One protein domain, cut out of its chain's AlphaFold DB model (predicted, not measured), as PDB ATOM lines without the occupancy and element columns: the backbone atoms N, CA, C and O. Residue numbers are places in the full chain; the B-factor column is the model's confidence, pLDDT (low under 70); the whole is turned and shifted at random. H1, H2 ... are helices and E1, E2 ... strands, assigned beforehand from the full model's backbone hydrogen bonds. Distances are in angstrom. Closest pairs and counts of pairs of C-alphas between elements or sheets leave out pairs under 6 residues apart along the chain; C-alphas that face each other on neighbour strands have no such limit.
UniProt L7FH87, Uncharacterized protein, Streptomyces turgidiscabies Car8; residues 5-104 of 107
ATOM      1  N   LYS A   5     -56.092  30.519 -66.243       84.44
ATOM      2  CA  LYS A   5     -57.479  30.038 -66.375       84.44
ATOM      3  C   LYS A   5     -57.572  28.516 -66.266       84.44
ATOM      4  O   LYS A   5     -58.513  28.018 -65.644       84.44
ATOM      5  N   HIS A   6     -56.565  27.814 -66.784       87.00
ATOM      6  CA  HIS A   6     -56.465  26.356 -66.806       87.00
ATOM      7  C   HIS A   6     -55.802  25.770 -65.550       87.00
ATOM      8  O   HIS A   6     -55.786  24.555 -65.366       87.00
ATOM      9  N   ALA A   7     -55.270  26.612 -64.660       89.12
ATOM     10  CA  ALA A   7     -54.697  26.154 -63.404       89.12
ATOM     11  C   ALA A   7     -55.783  25.675 -62.427       89.12
ATOM     12  O   ALA A   7     -56.912  26.182 -62.395       89.12
ATOM     13  N   ARG A   8     -55.414  24.731 -61.556       93.44
ATOM     14  CA  ARG A   8     -56.285  24.259 -60.473       93.44
ATOM     15  C   ARG A   8     -56.723  25.421 -59.581       93.44
ATOM     16  O   ARG A   8     -55.953  26.343 -59.306       93.44
ATOM     17  N   ARG A   9     -57.943  25.338 -59.043       92.44
ATOM     18  CA  ARG A   9     -58.528  26.390 -58.192       92.44
ATOM     19  C   ARG A   9     -57.606  26.863 -57.051       92.44
ATOM     20  O   ARG A   9     -57.434  28.071 -56.950       92.44
ATOM     21  N   PRO A  10     -56.928  25.990 -56.279       92.19
ATOM     22  CA  PRO A  10     -56.023  26.439 -55.217       92.19
ATOM     23  C   PRO A  10     -54.843  27.298 -55.703       92.19
ATOM     24  O   PRO A  10     -54.394  28.182 -54.976       92.19
ATOM     25  N   ILE A  11     -54.354  27.067 -56.927       93.00
ATOM     26  CA  ILE A  11     -53.289  27.873 -57.545       93.00
ATOM     27  C   ILE A  11     -53.839  29.233 -57.962       93.00
ATOM     28  O   ILE A  11     -53.207  30.256 -57.710       93.00
ATOM     29  N   ARG A  12     -55.038  29.263 -58.554       93.44
ATOM     30  CA  ARG A  12     -55.709  30.519 -58.917       93.44
ATOM     31  C   ARG A  12     -55.965  31.388 -57.687       93.44
ATOM     32  O   ARG A  12     -55.620  32.565 -57.714       93.44
ATOM     33  N   ASP A  13     -56.463  30.795 -56.604       92.81
ATOM     34  CA  ASP A  13     -56.671  31.471 -55.320       92.81
ATOM     35  C   ASP A  13     -55.357  32.042 -54.760       92.81
ATOM     36  O   ASP A  13     -55.314  33.194 -54.331       92.81
ATOM     37  N   LEU A  14     -54.274  31.251 -54.772       92.62
ATOM     38  CA  LEU A  14     -52.943  31.701 -54.350       92.62
ATOM     39  C   LEU A  14     -52.491  32.921 -55.160       92.62
ATOM     40  O   LEU A  14     -52.079  33.924 -54.584       92.62
ATOM     41  N   VAL A  15     -52.594  32.852 -56.487       92.06
ATOM     42  CA  VAL A  15     -52.188  33.943 -57.382       92.06
ATOM     43  C   VAL A  15     -53.039  35.191 -57.163       92.06
ATOM     44  O   VAL A  15     -52.489  36.286 -57.104       92.06
ATOM     45  N   GLN A  16     -54.357  35.059 -57.016       90.62
ATOM     46  CA  GLN A  16     -55.247  36.194 -56.746       90.62
ATOM     47  C   GLN A  16     -54.907  36.883 -55.424       90.62
ATOM     48  O   GLN A  16     -54.799  38.108 -55.378       90.62
ATOM     49  N   ILE A  17     -54.674  36.101 -54.373       89.62
ATOM     50  CA  ILE A  17     -54.272  36.626 -53.070       89.62
ATOM     51  C   ILE A  17     -52.916  37.333 -53.163       89.62
ATOM     52  O   ILE A  17     -52.767  38.441 -52.650       89.62
ATOM     53  N   LEU A  18     -51.938  36.728 -53.840       89.88
ATOM     54  CA  LEU A  18     -50.630  37.349 -54.033       89.88
ATOM     55  C   LEU A  18     -50.723  38.621 -54.881       89.88
ATOM     56  O   LEU A  18     -50.001  39.563 -54.590       89.88
ATOM     57  N   ARG A  19     -51.620  38.699 -55.875       89.06
ATOM     58  CA  ARG A  19     -51.865  39.932 -56.654       89.06
ATOM     59  C   ARG A  19     -52.401  41.041 -55.767       89.06
ATOM     60  O   ARG A  19     -51.847  42.134 -55.763       89.06
ATOM     61  N   PHE A  20     -53.434  40.726 -54.989       85.75
ATOM     62  CA  PHE A  20     -54.015  41.661 -54.035       85.75
ATOM     63  C   PHE A  20     -52.990  42.129 -53.000       85.75
ATOM     64  O   PHE A  20     -52.998  43.281 -52.608       85.75
ATOM     65  N   ARG A  21     -52.088  41.259 -52.539       84.06
ATOM     66  CA  ARG A  21     -51.087  41.646 -51.536       84.06
ATOM     67  C   ARG A  21     -49.882  42.366 -52.135       84.06
ATOM     68  O   ARG A  21     -49.398  43.319 -51.532       84.06
ATOM     69  N   ALA A  22     -49.450  41.978 -53.332       78.12
ATOM     70  CA  ALA A  22     -48.363  42.632 -54.053       78.12
ATOM     71  C   ALA A  22     -48.686  44.091 -54.404       78.12
ATOM     72  O   ALA A  22     -47.771  44.910 -54.420       78.12
ATOM     73  N   SER A  23     -49.962  44.454 -54.604       75.81
ATOM     74  CA  SER A  23     -50.350  45.851 -54.865       75.81
ATOM     75  C   SER A  23     -50.032  46.809 -53.715       75.81
ATOM     76  O   SER A  23     -50.021  48.016 -53.919       75.81
ATOM     77  N   TYR A  24     -49.755  46.295 -52.515       73.94
ATOM     78  CA  TYR A  24     -49.340  47.105 -51.369       73.94
ATOM     79  C   TYR A  24     -47.814  47.252 -51.251       73.94
ATOM     80  O   TYR A  24     -47.344  47.900 -50.319       73.94
ATOM     81  N   GLY A  25     -47.036  46.648 -52.160       68.00
ATOM     82  CA  GLY A  25     -45.577  46.787 -52.223       68.00
ATOM     83  C   GLY A  25     -44.806  46.081 -51.104       68.00
ATOM     84  O   GLY A  25     -43.630  46.367 -50.910       68.00
ATOM     85  N   ARG A  26     -45.446  45.175 -50.350       74.75
ATOM     86  CA  ARG A  26     -44.831  44.533 -49.178       74.75
ATOM     87  C   ARG A  26     -44.550  43.040 -49.394       74.75
ATOM     88  O   ARG A  26     -45.333  42.366 -50.073       74.75
ATOM     89  N   PRO A  27     -43.468  42.498 -48.802       79.06
ATOM     90  CA  PRO A  27     -43.103  41.098 -48.977       79.06
ATOM     91  C   PRO A  27     -44.137  40.165 -48.339       79.06
ATOM     92  O   PRO A  27     -44.569  40.354 -47.204       79.06
ATOM     93  N   CYS A  28     -44.528  39.132 -49.084       86.81
ATOM     94  CA  CYS A  28     -45.324  38.021 -48.572       86.81
ATOM     95  C   CYS A  28     -44.400  36.859 -48.213       86.81
ATOM     96  O   CYS A  28     -43.431  36.595 -48.929       86.81
ATOM     97  N   TYR A  29     -44.736  36.127 -47.156       88.88
ATOM     98  CA  TYR A  29     -43.939  35.014 -46.658       88.88
ATOM     99  C   TYR A  29     -44.718  33.714 -46.747       88.88
ATOM    100  O   TYR A  29     -45.923  33.667 -46.499       88.88
ATOM    101  N   ILE A  30     -44.013  32.636 -47.068       89.75
ATOM    102  CA  ILE A  30     -44.551  31.291 -47.008       89.75
ATOM    103  C   ILE A  30     -43.736  30.439 -46.047       89.75
ATOM    104  O   ILE A  30     -42.561  30.142 -46.268       89.75
ATOM    105  N   LYS A  31     -44.382  30.053 -44.955       88.81
ATOM    106  CA  LYS A  31     -43.860  29.102 -43.977       88.81
ATOM    107  C   LYS A  31     -44.354  27.718 -44.350       88.81
ATOM    108  O   LYS A  31     -45.501  27.596 -44.760       88.81
ATOM    109  N   ARG A  32     -43.541  26.671 -44.243       87.12
ATOM    110  CA  ARG A  32     -43.977  25.318 -44.625       87.12
ATOM    111  C   ARG A  32     -43.484  24.263 -43.653       87.12
ATOM    112  O   ARG A  32     -42.374  24.378 -43.144       87.12
ATOM    113  N   ASN A  33     -44.283  23.222 -43.468       86.81
ATOM    114  CA  ASN A  33     -43.851  21.970 -42.860       86.81
ATOM    115  C   ASN A  33     -43.790  20.863 -43.933       86.81
ATOM    116  O   ASN A  33     -43.665  21.136 -45.135       86.81
ATOM    117  N   THR A  34     -43.826  19.600 -43.510       84.62
ATOM    118  CA  THR A  34     -43.770  18.443 -44.411       84.62
ATOM    119  C   THR A  34     -44.952  18.388 -45.383       84.62
ATOM    120  O   THR A  34     -44.760  17.992 -46.531       84.62
ATOM    121  N   VAL A  35     -46.136  18.855 -44.975       88.50
ATOM    122  CA  VAL A  35     -47.396  18.685 -45.722       88.50
ATOM    123  C   VAL A  35     -48.000  20.015 -46.179       88.50
ATOM    124  O   VAL A  35     -48.512  20.129 -47.294       88.50
ATOM    125  N   HIS A  36     -47.918  21.043 -45.344       89.81
ATOM    126  CA  HIS A  36     -48.644  22.297 -45.476       89.81
ATOM    127  C   HIS A  36     -47.711  23.498 -45.629       89.81
ATOM    128  O   HIS A  36     -46.538  23.476 -45.252       89.81
ATOM    129  N   ALA A  37     -48.265  24.563 -46.194       90.69
ATOM    130  CA  ALA A  37     -47.657  25.867 -46.358       90.69
ATOM    131  C   ALA A  37     -48.642  26.949 -45.884       90.69
ATOM    132  O   ALA A  37     -49.827  26.874 -46.184       90.69
ATOM    133  N   ALA A  38     -48.182  27.945 -45.141       90.06
ATOM    134  CA  ALA A  38     -48.975  29.030 -44.589       90.06
ATOM    135  C   ALA A  38     -48.487  30.336 -45.202       90.06
ATOM    136  O   ALA A  38     -47.302  30.662 -45.114       90.06
ATOM    137  N   LEU A  39     -49.408  31.051 -45.839       90.56
ATOM    138  CA  LEU A  39     -49.167  32.370 -46.391       90.56
ATOM    139  C   LEU A  39     -49.364  33.412 -45.294       90.56
ATOM    140  O   LEU A  39     -50.442  33.514 -44.702       90.56
ATOM    141  N   ILE A  40     -48.308  34.172 -45.051       87.31
ATOM    142  CA  ILE A  40     -48.208  35.186 -44.010       87.31
ATOM    143  C   ILE A  40     -47.934  36.512 -44.702       87.31
ATOM    144  O   ILE A  40     -47.100  36.600 -45.608       87.31
ATOM    145  N   VAL A  41     -48.690  37.534 -44.319       85.69
ATOM    146  CA  VAL A  41     -48.697  38.825 -45.004       85.69
ATOM    147  C   VAL A  41     -48.688  39.962 -43.986       85.69
ATOM    148  O   VAL A  41     -49.217  39.793 -42.889       85.69
ATOM    149  N   PRO A  42     -48.135  41.129 -44.330       81.06
ATOM    150  CA  PRO A  42     -48.227  42.298 -43.469       81.06
ATOM    151  C   PRO A  42     -49.681  42.755 -43.307       81.06
ATOM    152  O   PRO A  42     -50.465  42.765 -44.268       81.06
ATOM    153  N   THR A  43     -50.031  43.203 -42.106       78.38
ATOM    154  CA  THR A  43     -51.269  43.955 -41.875       78.38
ATOM    155  C   THR A  43     -51.186  45.309 -42.569       78.38
ATOM    156  O   THR A  43     -50.127  45.929 -42.651       78.38
ATOM    157  N   LEU A  44     -52.308  45.808 -43.085       72.75
ATOM    158  CA  LEU A  44     -52.309  47.049 -43.864       72.75
ATOM    159  C   LEU A  44     -51.907  48.285 -43.028       72.75
ATOM    160  O   LEU A  44     -51.458  49.275 -43.598       72.75
ATOM    161  N   THR A  45     -51.964  48.204 -41.696       68.50
ATOM    162  CA  THR A  45     -51.917  49.338 -40.760       68.50
ATOM    163  C   THR A  45     -50.555  49.659 -40.121       68.50
ATOM    164  O   THR A  45     -50.515  50.550 -39.283       68.50
ATOM    165  N   GLY A  46     -49.439  49.010 -40.489       61.19
ATOM    166  CA  GLY A  46     -48.174  49.150 -39.731       61.19
ATOM    167  C   GLY A  46     -46.872  49.439 -40.494       61.19
ATOM    168  O   GLY A  46     -45.806  49.238 -39.932       61.19
ATOM    169  N   GLY A  47     -46.899  49.886 -41.752       62.34
ATOM    170  CA  GLY A  47     -45.651  50.080 -42.518       62.34
ATOM    171  C   GLY A  47     -44.943  48.757 -42.893       62.34
ATOM    172  O   GLY A  47     -45.561  47.691 -42.798       62.34
ATOM    173  N   PRO A  48     -43.693  48.794 -43.400       59.44
ATOM    174  CA  PRO A  48     -42.959  47.600 -43.854       59.44
ATOM    175  C   PRO A  48     -42.643  46.610 -42.721       59.44
ATOM    176  O   PRO A  48     -42.668  45.400 -42.952       59.44
ATOM    177  N   ASP A  49     -42.468  47.129 -41.506       64.44
ATOM    178  CA  ASP A  49     -42.215  46.365 -40.275       64.44
ATOM    179  C   ASP A  49     -43.489  46.152 -39.438       64.44
ATOM    180  O   ASP A  49     -43.437  45.721 -38.289       64.44
ATOM    181  N   GLY A  50     -44.652  46.480 -40.009       65.88
ATOM    182  CA  GLY A  50     -45.943  46.368 -39.341       65.88
ATOM    183  C   GLY A  50     -46.291  44.936 -38.954       65.88
ATOM    184  O   GLY A  50     -45.741  43.994 -39.527       65.88
ATOM    185  N   PRO A  51     -47.252  44.737 -38.033       79.38
ATOM    186  CA  PRO A  51     -47.559  43.402 -37.547       79.38
ATOM    187  C   PRO A  51     -47.991  42.506 -38.707       79.38
ATOM    188  O   PRO A  51     -48.701  42.944 -39.617       79.38
ATOM    189  N   TYR A  52     -47.560  41.251 -38.689       80.50
ATOM    190  CA  TYR A  52     -47.936  40.283 -39.708       80.50
ATOM    191  C   TYR A  52     -49.186  39.519 -39.284       80.50
ATOM    192  O   TYR A  52     -49.490  39.372 -38.100       80.50
ATOM    193  N   SER A  53     -49.930  39.028 -40.269       81.25
ATOM    194  CA  SER A  53     -51.074  38.157 -40.056       81.25
ATOM    195  C   SER A  53     -51.021  36.934 -40.963       81.25
ATOM    196  O   SER A  53     -50.529  36.957 -42.097       81.25
ATOM    197  N   TYR A  54     -51.534  35.829 -40.435       84.62
ATOM    198  CA  TYR A  54     -51.774  34.626 -41.212       84.62
ATOM    199  C   TYR A  54     -52.992  34.836 -42.114       84.62
ATOM    200  O   TYR A  54     -54.033  35.315 -41.666       84.62
ATOM    201  N   LEU A  55     -52.855  34.463 -43.387       84.44
ATOM    202  CA  LEU A  55     -53.906  34.666 -44.373       84.44
ATOM    203  C   LEU A  55     -54.585  33.363 -44.792       84.44
ATOM    204  O   LEU A  55     -55.812  33.299 -44.829       84.44
ATOM    205  N   LYS A  56     -53.803  32.343 -45.173       89.25
ATOM    206  CA  LYS A  56     -54.344  31.069 -45.674       89.25
ATOM    207  C   LYS A  56     -53.306  29.946 -45.674       89.25
ATOM    208  O   LYS A  56     -52.121  30.184 -45.910       89.25
ATOM    209  N   THR A  57     -53.765  28.713 -45.479       90.81
ATOM    210  CA  THR A  57     -52.970  27.488 -45.604       90.81
ATOM    211  C   THR A  57     -53.228  26.817 -46.947       90.81
ATOM    212  O   THR A  57     -54.350  26.765 -47.448       90.81
ATOM    213  N   TYR A  58     -52.161  26.273 -47.514       92.31
ATOM    214  CA  TYR A  58     -52.116  25.534 -48.761       92.31
ATOM    215  C   TYR A  58     -51.410  24.202 -48.524       92.31
ATOM    216  O   TYR A  58     -50.563  24.083 -47.641       92.31
ATOM    217  N   GLN A  59     -51.699  23.199 -49.346       93.50
ATOM    218  CA  GLN A  59     -50.827  22.032 -49.424       93.50
ATOM    219  C   GLN A  59     -49.489  22.432 -50.049       93.50
ATOM    220  O   GLN A  59     -49.438  23.236 -50.985       93.50
ATOM    221  N   ARG A  60     -48.396  21.829 -49.577       92.44
ATOM    222  CA  ARG A  60     -47.052  22.060 -50.121       92.44
ATOM    223  C   ARG A  60     -46.987  21.760 -51.622       92.44
ATOM    224  O   ARG A  60     -46.336  22.503 -52.356       92.44
ATOM    225  N   GLY A  61     -47.696  20.722 -52.072       93.94
ATOM    226  CA  GLY A  61     -47.811  20.363 -53.488       93.94
ATOM    227  C   GLY A  61     -48.366  21.503 -54.345       93.94
ATOM    228  O   GLY A  61     -47.802  21.791 -55.393       93.94
ATOM    229  N   THR A  62     -49.375  22.231 -53.855       94.50
ATOM    230  CA  THR A  62     -49.964  23.384 -54.557       94.50
ATOM    231  C   THR A  62     -48.941  24.488 -54.810       94.50
ATOM    232  O   THR A  62     -48.905  25.065 -55.893       94.50
ATOM    233  N   ILE A  63     -48.095  24.788 -53.818       94.19
ATOM    234  CA  ILE A  63     -47.055  25.816 -53.958       94.19
ATOM    235  C   ILE A  63     -45.997  25.365 -54.962       94.19
ATOM    236  O   ILE A  63     -45.593  26.141 -55.822       94.19
ATOM    237  N   HIS A  64     -45.567  24.105 -54.873       92.62
ATOM    238  CA  HIS A  64     -44.582  23.547 -55.795       92.62
ATOM    239  C   HIS A  64     -45.093  23.544 -57.241       92.62
ATOM    240  O   HIS A  64     -44.393  23.995 -58.142       92.62
ATOM    241  N   GLU A  65     -46.340  23.126 -57.449       94.44
ATOM    242  CA  GLU A  65     -47.007  23.157 -58.751       94.44
ATOM    243  C   GLU A  65     -47.069  24.592 -59.304       94.44
ATOM    244  O   GLU A  65     -46.689  24.831 -60.447       94.44
ATOM    245  N   ALA A  66     -47.440  25.576 -58.477       93.25
ATOM    246  CA  ALA A  66     -47.467  26.982 -58.883       93.25
ATOM    247  C   ALA A  66     -46.080  27.532 -59.283       93.25
ATOM    248  O   ALA A  66     -45.998  28.385 -60.172       93.25
ATOM    249  N   VAL A  67     -44.997  27.054 -58.655       93.50
ATOM    250  CA  VAL A  67     -43.613  27.401 -59.029       93.50
ATOM    251  C   VAL A  67     -43.242  26.779 -60.375       93.50
ATOM    252  O   VAL A  67     -42.758  27.488 -61.256       93.50
ATOM    253  N   VAL A  68     -43.509  25.482 -60.556       93.06
ATOM    254  CA  VAL A  68     -43.213  24.744 -61.799       93.06
ATOM    255  C   VAL A  68     -43.960  25.344 -62.990       93.06
ATOM    256  O   VAL A  68     -43.367  25.572 -64.042       93.06
ATOM    257  N   LEU A  69     -45.238  25.684 -62.809       91.94
ATOM    258  CA  LEU A  69     -46.054  26.349 -63.831       91.94
ATOM    259  C   LEU A  69     -45.632  27.806 -64.092       91.94
ATOM    260  O   LEU A  69     -46.079  28.425 -65.062       91.94
ATOM    261  N   GLY A  70     -44.751  28.355 -63.251       91.00
ATOM    262  CA  GLY A  70     -44.198  29.691 -63.404       91.00
ATOM    263  C   GLY A  70     -45.160  30.807 -63.009       91.00
ATOM    264  O   GLY A  70     -45.039  31.905 -63.543       91.00
ATOM    265  N   PHE A  71     -46.097  30.559 -62.092       92.12
ATOM    266  CA  PHE A  71     -46.980  31.601 -61.557       92.12
ATOM    267  C   PHE A  71     -46.357  32.363 -60.390       92.12
ATOM    268  O   PHE A  71     -46.595  33.561 -60.224       92.12
ATOM    269  N   VAL A  72     -45.560  31.676 -59.574       92.88
ATOM    270  CA  VAL A  72     -44.924  32.249 -58.386       92.88
ATOM    271  C   VAL A  72     -43.438  31.928 -58.365       92.88
ATOM    272  O   VAL A  72     -42.987  30.942 -58.946       92.88
ATOM    273  N   THR A  73     -42.679  32.769 -57.677       92.44
ATOM    274  CA  THR A  73     -41.261  32.570 -57.386       92.44
ATOM    275  C   THR A  73     -41.086  32.554 -55.874       92.44
ATOM    276  O   THR A  73     -41.695  33.362 -55.169       92.44
ATOM    277  N   LEU A  74     -40.283  31.614 -55.382       91.44
ATOM    278  CA  LEU A  74     -39.877  31.558 -53.981       91.44
ATOM    279  C   LEU A  74     -38.488  32.176 -53.846       91.44
ATOM    280  O   LEU A  74     -37.622  31.911 -54.680       91.44
ATOM    281  N   GLY A  75     -38.267  32.937 -52.778       89.19
ATOM    282  CA  GLY A  75     -36.937  33.392 -52.392       89.19
ATOM    283  C   GLY A  75     -35.970  32.218 -52.213       89.19
ATOM    284  O   GLY A  75     -36.368  31.097 -51.866       89.19
ATOM    285  N   ALA A  76     -34.689  32.465 -52.478       81.50
ATOM    286  CA  ALA A  76     -33.649  31.450 -52.335       81.50
ATOM    287  C   ALA A  76     -33.423  31.083 -50.860       81.50
ATOM    288  O   ALA A  76     -33.296  29.902 -50.522       81.50
ATOM    289  N   GLU A  77     -33.451  32.087 -49.988       83.94
ATOM    290  CA  GLU A  77     -33.085  31.955 -48.584       83.94
ATOM    291  C   GLU A  77     -34.277  31.630 -47.691       83.94
ATOM    292  O   GLU A  77     -35.399  32.100 -47.900       83.94
ATOM    293  N   LEU A  78     -34.010  30.797 -46.685       84.56
ATOM    294  CA  LEU A  78     -34.911  30.633 -45.557       84.56
ATOM    295  C   LEU A  78     -34.681  31.794 -44.597       84.56
ATOM    296  O   LEU A  78     -33.581  31.952 -44.076       84.56
ATOM    297  N   VAL A  79     -35.731  32.559 -44.349       81.94
ATOM    298  CA  VAL A  79     -35.715  33.708 -43.445       81.94
ATOM    299  C   VAL A  79     -36.593  33.428 -42.242       81.94
ATOM    300  O   VAL A  79     -37.558  32.651 -42.320       81.94
ATOM    301  N   ASP A  80     -36.249  34.052 -41.123       80.06
ATOM    302  CA  ASP A  80     -37.116  34.032 -39.957       80.06
ATOM    303  C   ASP A  80     -38.417  34.741 -40.322       80.06
ATOM    304  O   ASP A  80     -38.434  35.792 -40.967       80.06
ATOM    305  N   VAL A  81     -39.528  34.080 -40.013       75.81
ATOM    306  CA  VAL A  81     -40.838  34.634 -40.327       75.81
ATOM    307  C   VAL A  81     -41.109  35.751 -39.325       75.81
ATOM    308  O   VAL A  81     -40.920  35.517 -38.130       75.81
ATOM    309  N   PRO A  82     -41.577  36.922 -39.782       75.50
ATOM    310  CA  PRO A  82     -41.941  38.006 -38.887       75.50
ATOM    311  C   PRO A  82     -42.946  37.561 -37.827       75.50
ATOM    312  O   PRO A  82     -43.801  36.705 -38.081       75.50
ATOM    313  N   GLU A  83     -42.859  38.169 -36.650       75.31
ATOM    314  CA  GLU A  83     -43.767  37.873 -35.551       75.31
ATOM    315  C   GLU A  83     -45.213  38.216 -35.950       75.31
ATOM    316  O   GLU A  83     -45.505  39.275 -36.515       75.31
ATOM    317  N   PHE A  84     -46.135  37.287 -35.699       78.88
ATOM    318  CA  PHE A  84     -47.556  37.459 -35.987       78.88
ATOM    319  C   PHE A  84     -48.384  37.049 -34.765       78.88
ATOM    320  O   PHE A  84     -48.050  36.093 -34.068       78.88
ATOM    321  N   GLY A  85     -49.459  37.794 -34.496       60.38
ATOM    322  CA  GLY A  85     -50.188  37.804 -33.217       60.38
ATOM    323  C   GLY A  85     -51.088  36.594 -32.919       60.38
ATOM    324  O   GLY A  85     -52.278  36.783 -32.703       60.38
ATOM    325  N   ALA A  86     -50.504  35.391 -32.861       62.66
ATOM    326  CA  ALA A  86     -51.014  34.142 -32.262       62.66
ATOM    327  C   ALA A  86     -52.212  33.392 -32.901       62.66
ATOM    328  O   ALA A  86     -53.243  33.975 -33.206       62.66
ATOM    329  N   VAL A  87     -52.082  32.052 -32.993       58.25
ATOM    330  CA  VAL A  87     -53.071  30.988 -32.647       58.25
ATOM    331  C   VAL A  87     -52.399  29.609 -32.749       58.25
ATOM    332  O   VAL A  87     -51.587  29.410 -33.642       58.25
ATOM    333  N   SER A  88     -52.751  28.661 -31.876       65.94
ATOM    334  CA  SER A  88     -52.265  27.267 -31.763       65.94
ATOM    335  C   SER A  88     -52.363  26.441 -33.062       65.94
ATOM    336  O   SER A  88     -53.178  25.533 -33.211       65.94
ATOM    337  N   HIS A  89     -51.517  26.760 -34.031       74.31
ATOM    338  CA  HIS A  89     -51.497  26.181 -35.365       74.31
ATOM    339  C   HIS A  89     -50.046  25.914 -35.755       74.31
ATOM    340  O   HIS A  89     -49.157  26.658 -35.368       74.31
ATOM    341  N   TRP A  90     -49.774  24.896 -36.570       80.94
ATOM    342  CA  TRP A  90     -48.394  24.525 -36.936       80.94
ATOM    343  C   TRP A  90     -47.579  25.702 -37.515       80.94
ATOM    344  O   TRP A  90     -46.356  25.764 -37.420       80.94
ATOM    345  N   SER A  91     -48.253  26.692 -38.109       75.19
ATOM    346  CA  SER A  91     -47.605  27.895 -38.626       75.19
ATOM    347  C   SER A  91     -47.058  28.825 -37.537       75.19
ATOM    348  O   SER A  91     -46.225  29.666 -37.866       75.19
ATOM    349  N   THR A  92     -47.461  28.713 -36.267       74.56
ATOM    350  CA  THR A  92     -46.889  29.499 -35.153       74.56
ATOM    351  C   THR A  92     -45.619  28.905 -34.574       74.56
ATOM    352  O   THR A  92     -44.959  29.585 -33.803       74.56
ATOM    353  N   GLU A  93     -45.234  27.681 -34.946       78.44
ATOM    354  CA  GLU A  93     -44.042  27.026 -34.397       78.44
ATOM    355  C   GLU A  93     -42.772  27.850 -34.687       78.44
ATOM    356  O   GLU A  93     -42.384  27.953 -35.856       78.44
ATOM    357  N   PRO A  94     -42.099  28.439 -33.682       66.31
ATOM    358  CA  PRO A  94     -40.994  29.379 -33.910       66.31
ATOM    359  C   PRO A  94     -39.805  28.765 -34.659       66.31
ATOM    360  O   PRO A  94     -39.118  29.453 -35.403       66.31
ATOM    361  N   ALA A  95     -39.605  27.449 -34.527       71.62
ATOM    362  CA  ALA A  95     -38.533  26.714 -35.197       71.62
ATOM    363  C   ALA A  95     -38.661  26.683 -36.734       71.62
ATOM    364  O   ALA A  95     -37.695  26.402 -37.444       71.62
ATOM    365  N   LEU A  96     -39.855  26.937 -37.273       75.19
ATOM    366  CA  LEU A  96     -40.121  26.816 -38.700       75.19
ATOM    367  C   LEU A  96     -39.845  28.148 -39.426       75.19
ATOM    368  O   LEU A  96     -40.581  29.126 -39.275       75.19
ATOM    369  N   LYS A  97     -38.809  28.153 -40.275       83.56
ATOM    370  CA  LYS A  97     -38.453  29.276 -41.160       83.56
ATOM    371  C   LYS A  97     -39.334  29.333 -42.413       83.56
ATOM    372  O   LYS A  97     -39.915  28.331 -42.841       83.56
ATOM    373  N   GLY A  98     -39.430  30.514 -43.014       87.44
ATOM    374  CA  GLY A  98     -40.207  30.762 -44.228       87.44
ATOM    375  C   GLY A  98     -39.345  31.236 -45.389       87.44
ATOM    376  O   GLY A  98     -38.123  31.284 -45.305       87.44
ATOM    377  N   ARG A  99     -39.989  31.572 -46.504       91.00
ATOM    378  CA  ARG A  99     -39.362  32.224 -47.661       91.00
ATOM    379  C   ARG A  99     -40.247  33.346 -48.149       91.00
ATOM    380  O   ARG A  99     -41.466  33.252 -48.015       91.00
ATOM    381  N   THR A 100     -39.662  34.346 -48.788       90.19
ATOM    382  CA  THR A 100     -40.463  35.284 -49.570       90.19
ATOM    383  C   THR A 100     -41.142  34.544 -50.724       90.19
ATOM    384  O   THR A 100     -40.593  33.602 -51.303       90.19
ATOM    385  N   ILE A 101     -42.371  34.937 -51.032       91.81
ATOM    386  CA  ILE A 101     -43.122  34.446 -52.182       91.81
ATOM    387  C   ILE A 101     -43.635  35.643 -52.972       91.81
ATOM    388  O   ILE A 101     -44.159  36.608 -52.417       91.81
ATOM    389  N   SER A 102     -43.466  35.594 -54.288       90.12
ATOM    390  CA  SER A 102     -43.856  36.685 -55.179       90.12
ATOM    391  C   SER A 102     -44.435  36.139 -56.472       90.12
ATOM    392  O   SER A 102     -44.155  35.007 -56.867       90.12
ATOM    393  N   LEU A 103     -45.252  36.943 -57.144       90.75
ATOM    394  CA  LEU A 103     -45.730  36.607 -58.479       90.75
ATOM    395  C   LEU A 103     -44.572  36.656 -59.468       90.75
ATOM    396  O   LEU A 103     -43.760  37.582 -59.451       90.75
ATOM    397  N   ARG A 104     -44.513  35.670 -60.356       84.94
ATOM    398  CA  ARG A 104     -43.575  35.698 -61.471       84.94
ATOM    399  C   ARG A 104     -44.161  36.600 -62.560       84.94
ATOM    400  O   ARG A 104     -45.261  36.341 -63.036       84.94
TER     401      ARG A 104
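Overview. This is residues 5 to 104 of the 107 residues of an uncharacterized protein of Streptomyces turgidiscabies Car8 (UniProt L7FH87). A strongly twisted sheet of five strands has two helices packed on one face, H1 running across it and H2 near one end. A long loop, residues 75 to 97, winds past the opposite face before E5 joins the sheet between E1 and E4. The printed part has 100 residues, with two named helices and five named strands in the order H1, E1, E2, E3, H2, E4, E5. The sheet's order is E3, E2, E1, E5, E4, antiparallel throughout, and the class is mixed, helices and strands. The whole is compact and rounded, with a radius of gyration of the C-alphas of 12.8 A and spans of 36 by 30 by 24 A.

Arrangement. H1, residues 9 to 22, is on the sheet at a height of 7.4 A over it. E1, residues 28 to 32, and E2, residues 36 to 42, form a hairpin, with N 38 and O 31 at 2.7 A. E2 and E3, residues 52 to 59, form another, with N 39 and O 56 at 2.8 A. E1, E2 and E3 make a meander, each strand the antiparallel neighbour of the one before. E3, an edge strand, bends by 52 degrees at residue 55. H2, residues 60 to 68, is on the same face as H1: the two layers are the sheet and these helices. H1 touches H2 with residues 10 to 11 alone; their closest C-alphas, of Ile 11 and Ala 66, are 6.0 A apart, and their lines are only just about perpendicular at 73 degrees. E4, residues 72 to 74, is the other edge strand. It forms a hairpin with E5, residues 98 to 103, with N 73 and O 102 at 2.8 A. E5 is staggered, pairing with E1 over residues 98 to 101 and with E4 over residues 101 to 103; N 30 and O 99 are 2.8 A apart. H1 only just lies over E5, with 3 of its 14 C-alphas falling on it, and runs across the strands, at 80 degrees to E5 on the local plane. The closest C-alphas of H1 and E5, of Leu 18 and Leu 103, are 6.7 A apart. E3 and E5 are apart. Every O i to N i+4 pair is within hydrogen-bond range in H1 and H2.

Along the chain. H1 begins at C-alpha 9, (-58.528, 26.390, -58.192), and measures 19.6 A from first to last C-alpha. E1 measures 13.4 A, E2 20.1 A, E3 20.9 A, H2 12.6 A, E4 6.7 A and E5 16.4 A. E5 ends at C-alpha 103, (-45.730, 36.607, -58.479).

Size, cuts and confidence. The C-alphas of Lys 5 and Ala 95, the two farthest apart, are 36.6 A apart. The printed part has no cut. The link from E4 to E5, 23 residues, is long. Mean pLDDT of the printed part is 83.6; it is under 70 at residues 25, 45 to 50, 85 to 88 and 94.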